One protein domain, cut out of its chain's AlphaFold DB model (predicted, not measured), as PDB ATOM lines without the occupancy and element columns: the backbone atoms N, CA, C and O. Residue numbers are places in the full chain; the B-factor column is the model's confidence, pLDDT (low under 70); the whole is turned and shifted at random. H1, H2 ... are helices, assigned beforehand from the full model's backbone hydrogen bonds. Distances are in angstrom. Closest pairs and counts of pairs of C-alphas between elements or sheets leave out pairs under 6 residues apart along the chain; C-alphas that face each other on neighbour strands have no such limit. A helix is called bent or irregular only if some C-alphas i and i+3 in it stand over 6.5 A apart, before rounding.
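Overview. This is residues 184 to 233 of the 355 residues of an uncharacterized protein of Ananas comosus (UniProt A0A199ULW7). One long helix, H1, makes the length of the model, and a shorter helix, H2, folds back beside its last part like the short leg of a narrow, lopsided V. The two legs are joined by a tight turn at residues 216 to 218, and residues 184 to 204 of H1 stick out free. The printed part has 50 residues with two named helices, H1 then H2 along the chain, and no named strand; the class is all helix. The whole is extended, with a radius of gyration of the C-alphas of 15.9 A and spans of 53 by 19 by 5 A.

Arrangement. H1, residues 184 to 215, is the longest helix. H2, residues 219 to 232, runs opposite ways to H1 at a shallow tilt of 11 degrees. The two are close but not clearly touching, with 2 pairs of C-alphas within 8 A. Their closest C-alphas, those of Ala 213 and Ile 222, are 7.7 A apart, while the centres of the helices are 20.8 A apart. Of the O i to N i+4 pairs, 27 of 28 in H1 and 8 of 10 in H2 are within hydrogen-bond range.

Along the chain. H1 begins at C-alpha 184, at (-32.520, -39.596, 60.141), and ends at C-alpha 215, at (-0.843, -15.472, 86.448), a length of 47.7 A. H2 measures 20.9 A from C-alpha 219 to C-alpha 232, the latter at (-8.493, -34.119, 82.426). Neither helix is bent.

Size, cuts and confidence. The two C-alphas farthest apart, those of Arg 184 and Ser 218, are 52.8 A apart. The printed part has no cut, and the link from H1 to H2 is tight, with 3 residues. The mean pLDDT of the printed part is 82.5; residues 184 to 187 and residue 216 are under 70.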
ATOM      1  N   ARG A 184     -33.793 -40.168  60.620       54.44
ATOM      2  CA  ARG A 184     -32.520 -39.596  60.141       54.44
ATOM      3  C   ARG A 184     -32.267 -38.187  60.682       54.44
ATOM      4  O   ARG A 184     -31.109 -37.859  60.917       54.44
ATOM      5  N   SER A 185     -33.303 -37.400  60.981       57.28
ATOM      6  CA  SER A 185     -33.137 -36.048  61.541       57.28
ATOM      7  C   SER A 185     -32.603 -36.062  62.981       57.28
ATOM      8  O   SER A 185     -31.678 -35.319  63.300       57.28
ATOM      9  N   VAL A 186     -33.082 -36.976  63.833       63.28
ATOM     10  CA  VAL A 186     -32.699 -37.034  65.263       63.28
ATOM     11  C   VAL A 186     -31.243 -37.481  65.481       63.28
ATOM     12  O   VAL A 186     -30.593 -37.106  66.456       63.28
ATOM     13  N   SER A 187     -30.688 -38.279  64.564       68.56
ATOM     14  CA  SER A 187     -29.277 -38.698  64.648       68.56
ATOM     15  C   SER A 187     -28.305 -37.597  64.219       68.56
ATOM     16  O   SER A 187     -27.195 -37.529  64.752       68.56
ATOM     17  N   CYS A 188     -28.724 -36.714  63.309       73.50
ATOM     18  CA  CYS A 188     -27.939 -35.552  62.910       73.50
ATOM     19  C   CYS A 188     -27.888 -34.511  64.040       73.50
ATOM     20  O   CYS A 188     -26.795 -34.087  64.415       73.50
ATOM     21  N   SER A 189     -29.026 -34.208  64.677       79.25
ATOM     22  CA  SER A 189     -29.073 -33.243  65.786       79.25
ATOM     23  C   SER A 189     -28.256 -33.694  67.000       79.25
ATOM     24  O   SER A 189     -27.518 -32.899  67.573       79.25
ATOM     25  N   ARG A 190     -28.288 -34.986  67.362       78.06
ATOM     26  CA  ARG A 190     -27.458 -35.518  68.461       78.06
ATOM     27  C   ARG A 190     -25.959 -35.441  68.184       78.06
ATOM     28  O   ARG A 190     -25.193 -35.170  69.106       78.06
ATOM     29  N   ARG A 191     -25.525 -35.700  66.945       83.69
ATOM     30  CA  ARG A 191     -24.106 -35.573  66.574       83.69
ATOM     31  C   ARG A 191     -23.662 -34.117  66.583       83.69
ATOM     32  O   ARG A 191     -22.597 -33.835  67.118       83.69
ATOM     33  N   HIS A 192     -24.498 -33.220  66.066       89.94
ATOM     34  CA  HIS A 192     -24.225 -31.790  66.094       89.94
ATOM     35  C   HIS A 192     -24.117 -31.277  67.533       89.94
ATOM     36  O   HIS A 192     -23.099 -30.702  67.884       89.94
ATOM     37  N   MET A 193     -25.090 -31.576  68.404       88.44
ATOM     38  CA  MET A 193     -25.050 -31.149  69.810       88.44
ATOM     39  C   MET A 193     -23.813 -31.662  70.553       88.44
ATOM     40  O   MET A 193     -23.205 -30.910  71.305       88.44
ATOM     41  N   ARG A 194     -23.394 -32.915  70.323       88.75
ATOM     42  CA  ARG A 194     -22.155 -33.432  70.925       88.75
ATOM     43  C   ARG A 194     -20.920 -32.676  70.444       88.75
ATOM     44  O   ARG A 194     -20.088 -32.343  71.276       88.75
ATOM     45  N   ALA A 195     -20.827 -32.384  69.145       90.25
ATOM     46  CA  ALA A 195     -19.711 -31.627  68.586       90.25
ATOM     47  C   ALA A 195     -19.665 -30.186  69.125       90.25
ATOM     48  O   ALA A 195     -18.597 -29.688  69.476       90.25
ATOM     49  N   THR A 196     -20.824 -29.531  69.250       92.44
ATOM     50  CA  THR A 196     -20.908 -28.172  69.799       92.44
ATOM     51  C   THR A 196     -20.537 -28.146  71.283       92.44
ATOM     52  O   THR A 196     -19.758 -27.296  71.699       92.44
ATOM     53  N   LEU A 197     -21.022 -29.105  72.080       89.19
ATOM     54  CA  LEU A 197     -20.683 -29.195  73.504       89.19
ATOM     55  C   LEU A 197     -19.200 -29.514  73.728       89.19
ATOM     56  O   LEU A 197     -18.583 -28.904  74.595       89.19
ATOM     57  N   SER A 198     -18.599 -30.401  72.926       90.69
ATOM     58  CA  SER A 198     -17.156 -30.659  73.015       90.69
ATOM     59  C   SER A 198     -16.326 -29.441  72.618       90.69
ATOM     60  O   SER A 198     -15.299 -29.182  73.235       90.69
ATOM     61  N   SER A 199     -16.773 -28.667  71.623       90.38
ATOM     62  CA  SER A 199     -16.090 -27.438  71.208       90.38
ATOM     63  C   SER A 199     -16.178 -26.348  72.280       90.38
ATOM     64  O   SER A 199     -15.166 -25.718  72.570       90.38
ATOM     65  N   MET A 200     -17.339 -26.175  72.920       91.06
ATOM     66  CA  MET A 200     -17.499 -25.229  74.030       91.06
ATOM     67  C   MET A 200     -16.669 -25.627  75.253       91.06
ATOM     68  O   MET A 200     -16.021 -24.769  75.852       91.06
ATOM     69  N   ALA A 201     -16.633 -26.918  75.599       86.06
ATOM     70  CA  ALA A 201     -15.790 -27.419  76.682       86.06
ATOM     71  C   ALA A 201     -14.300 -27.194  76.379       86.06
ATOM     72  O   ALA A 201     -13.570 -26.692  77.228       86.06
ATOM     73  N   PHE A 202     -13.864 -27.478  75.147       85.88
ATOM     74  CA  PHE A 202     -12.481 -27.257  74.730       85.88
ATOM     75  C   PHE A 202     -12.099 -25.771  74.757       85.88
ATOM     76  O   PHE A 202     -11.034 -25.423  75.255       85.88
ATOM     77  N   CYS A 203     -12.982 -24.890  74.280       86.50
ATOM     78  CA  CYS A 203     -12.749 -23.447  74.282       86.50
ATOM     79  C   CYS A 203     -12.695 -22.881  75.710       86.50
ATOM     80  O   CYS A 203     -11.793 -22.110  76.024       86.50
ATOM     81  N   SER A 204     -13.580 -23.345  76.600       87.75
ATOM     82  CA  SER A 204     -13.582 -22.937  78.012       87.75
ATOM     83  C   SER A 204     -12.310 -23.389  78.732       87.75
ATOM     84  O   SER A 204     -11.687 -22.591  79.430       87.75
ATOM     85  N   CYS A 205     -11.884 -24.641  78.524       83.50
ATOM     86  CA  CYS A 205     -10.628 -25.144  79.075       83.50
ATOM     87  C   CYS A 205      -9.431 -24.360  78.536       83.50
ATOM     88  O   CYS A 205      -8.579 -23.969  79.320       83.50
ATOM     89  N   PHE A 206      -9.390 -24.072  77.232       86.00
ATOM     90  CA  PHE A 206      -8.303 -23.301  76.635       86.00
ATOM     91  C   PHE A 206      -8.203 -21.897  77.245       86.00
ATOM     92  O   PHE A 206      -7.132 -21.515  77.703       86.00
ATOM     93  N   SER A 207      -9.314 -21.162  77.352       88.56
ATOM     94  CA  SER A 207      -9.327 -19.828  77.967       88.56
ATOM     95  C   SER A 207      -8.924 -19.843  79.445       88.56
ATOM     96  O   SER A 207      -8.195 -18.952  79.888       88.56
ATOM     97  N   LEU A 208      -9.352 -20.860  80.204       83.50
ATOM     98  CA  LEU A 208      -8.938 -21.056  81.598       83.50
ATOM     99  C   LEU A 208      -7.437 -21.345  81.699       83.50
ATOM    100  O   LEU A 208      -6.747 -20.709  82.494       83.50
ATOM    101  N   THR A 209      -6.912 -22.243  80.860       84.56
ATOM    102  CA  THR A 209      -5.484 -22.574  80.833       84.56
ATOM    103  C   THR A 209      -4.647 -21.352  80.463       84.56
ATOM    104  O   THR A 209      -3.708 -21.037  81.188       84.56
ATOM    105  N   THR A 210      -5.013 -20.605  79.415       84.00
ATOM    106  CA  THR A 210      -4.274 -19.401  79.000       84.00
ATOM    107  C   THR A 210      -4.269 -18.332  80.091       84.00
ATOM    108  O   THR A 210      -3.209 -17.779  80.374       84.00
ATOM    109  N   SER A 211      -5.408 -18.095  80.752       84.06
ATOM    110  CA  SER A 211      -5.504 -17.102  81.834       84.06
ATOM    111  C   SER A 211      -4.691 -17.516  83.066       84.06
ATOM    112  O   SER A 211      -4.000 -16.696  83.664       84.06
ATOM    113  N   SER A 212      -4.715 -18.805  83.427       77.19
ATOM    114  CA  SER A 212      -3.918 -19.325  84.546       77.19
ATOM    115  C   SER A 212      -2.413 -19.301  84.265       77.19
ATOM    116  O   SER A 212      -1.630 -19.003  85.162       77.19
ATOM    117  N   ALA A 213      -2.005 -19.528  83.012       78.44
ATOM    118  CA  ALA A 213      -0.605 -19.482  82.605       78.44
ATOM    119  C   ALA A 213      -0.018 -18.063  82.678       78.44
ATOM    120  O   ALA A 213       1.173 -17.917  82.924       78.44
ATOM    121  N   THR A 214      -0.835 -17.015  82.508       79.62
ATOM    122  CA  THR A 214      -0.363 -15.622  82.625       79.62
ATOM    123  C   THR A 214      -0.192 -15.176  84.080       79.62
ATOM    124  O   THR A 214       0.637 -14.316  84.356       79.62
ATOM    125  N   ALA A 215      -0.945 -15.765  85.015       74.88
ATOM    126  CA  ALA A 215      -0.843 -15.472  86.448       74.88
ATOM    127  C   ALA A 215       0.246 -16.300  87.164       74.88
ATOM    128  O   ALA A 215       0.692 -15.954  88.257       74.88
ATOM    129  N   ALA A 216       0.683 -17.394  86.545       68.69
ATOM    130  CA  ALA A 216       1.660 -18.335  87.069       68.69
ATOM    131  C   ALA A 216       3.109 -17.886  86.785       68.69
ATOM    132  O   ALA A 216       3.815 -18.504  85.994       68.69
ATOM    133  N   SER A 217       3.592 -16.827  87.446       80.81
ATOM    134  CA  SER A 217       5.028 -16.472  87.427       80.81
ATOM    135  C   SER A 217       5.886 -17.370  88.332       80.81
ATOM    136  O   SER A 217       7.111 -17.277  88.326       80.81
ATOM    137  N   SER A 218       5.255 -18.253  89.116       86.75
ATOM    138  CA  SER A 218       5.934 -19.135  90.068       86.75
ATOM    139  C   SER A 218       6.112 -20.552  89.504       86.75
ATOM    140  O   SER A 218       5.117 -21.183  89.132       86.75
ATOM    141  N   PRO A 219       7.333 -21.119  89.503       85.00
ATOM    142  CA  PRO A 219       7.616 -22.438  88.923       85.00
ATOM    143  C   PRO A 219       6.830 -23.589  89.579       85.00
ATOM    144  O   PRO A 219       6.553 -24.598  88.932       85.00
ATOM    145  N   SER A 220       6.390 -23.427  90.829       88.44
ATOM    146  CA  SER A 220       5.538 -24.389  91.544       88.44
ATOM    147  C   SER A 220       4.118 -24.494  90.972       88.44
ATOM    148  O   SER A 220       3.518 -25.569  90.989       88.44
ATOM    149  N   SER A 221       3.581 -23.408  90.412       83.69
ATOM    150  CA  SER A 221       2.220 -23.382  89.856       83.69
ATOM    151  C   SER A 221       2.112 -24.101  88.504       83.69
ATOM    152  O   SER A 221       1.077 -24.694  88.197       83.69
ATOM    153  N   ILE A 222       3.209 -24.155  87.742       84.38
ATOM    154  CA  ILE A 222       3.283 -24.850  86.448       84.38
ATOM    155  C   ILE A 222       3.068 -26.360  86.625       84.38
ATOM    156  O   ILE A 222       2.344 -26.977  85.845       84.38
ATOM    157  N   VAL A 223       3.629 -26.957  87.682       88.06
ATOM    158  CA  VAL A 223       3.490 -28.396  87.958       88.06
ATOM    159  C   VAL A 223       2.031 -28.770  88.234       88.06
ATOM    160  O   VAL A 223       1.540 -29.768  87.708       88.06
ATOM    161  N   VAL A 224       1.306 -27.940  88.989       87.12
ATOM    162  CA  VAL A 224      -0.117 -28.165  89.294       87.12
ATOM    163  C   VAL A 224      -0.967 -28.092  88.022       87.12
ATOM    164  O   VAL A 224      -1.811 -28.960  87.801       87.12
ATOM    165  N   VAL A 225      -0.705 -27.119  87.143       85.25
ATOM    166  CA  VAL A 225      -1.407 -26.996  85.852       85.25
ATOM    167  C   VAL A 225      -1.144 -28.212  84.962       85.25
ATOM    168  O   VAL A 225      -2.080 -28.735  84.356       85.25
ATOM    169  N   ILE A 226       0.095 -28.710  84.919       84.75
ATOM    170  CA  ILE A 226       0.458 -29.907  84.150       84.75
ATOM    171  C   ILE A 226      -0.268 -31.149  84.689       84.75
ATOM    172  O   ILE A 226      -0.853 -31.897  83.906       84.75
ATOM    173  N   ILE A 227      -0.297 -31.359  86.010       87.88
ATOM    174  CA  ILE A 227      -0.986 -32.506  86.627       87.88
ATOM    175  C   ILE A 227      -2.491 -32.462  86.336       87.88
ATOM    176  O   ILE A 227      -3.067 -33.470  85.925       87.88
ATOM    177  N   ILE A 228      -3.120 -31.293  86.490       86.12
ATOM    178  CA  ILE A 228      -4.535 -31.091  86.157       86.12
ATOM    179  C   ILE A 228      -4.766 -31.405  84.674       86.12
ATOM    180  O   ILE A 228      -5.682 -32.154  84.336       86.12
ATOM    181  N   PHE A 229      -3.903 -30.918  83.782       83.88
ATOM    182  CA  PHE A 229      -4.021 -31.184  82.351       83.88
ATOM    183  C   PHE A 229      -3.953 -32.685  82.026       83.88
ATOM    184  O   PHE A 229      -4.815 -33.186  81.306       83.88
ATOM    185  N   PHE A 230      -3.006 -33.433  82.600       84.62
ATOM    186  CA  PHE A 230      -2.916 -34.886  82.403       84.62
ATOM    187  C   PHE A 230      -4.116 -35.651  82.974       84.62
ATOM    188  O   PHE A 230      -4.541 -36.646  82.388       84.62
ATOM    189  N   PHE A 231      -4.694 -35.180  84.082       83.25
ATOM    190  CA  PHE A 231      -5.866 -35.809  84.689       83.25
ATOM    191  C   PHE A 231      -7.137 -35.615  83.848       83.25
ATOM    192  O   PHE A 231      -7.928 -36.545  83.690       83.25
ATOM    193  N   PHE A 232      -7.331 -34.423  83.271       79.00
ATOM    194  CA  PHE A 232      -8.493 -34.119  82.426       79.00
ATOM    195  C   PHE A 232      -8.339 -34.600  80.978       79.00
ATOM    196  O   PHE A 232      -9.340 -34.877  80.312       79.00
ATOM    197  N   PHE A 233      -7.103 -34.750  80.499       77.88
ATOM    198  CA  PHE A 233      -6.789 -35.237  79.158       77.88
ATOM    199  C   PHE A 233      -5.887 -36.479  79.211       77.88
ATOM    200  O   PHE A 233      -4.779 -36.453  78.676       77.88
TER     201      PHE A 233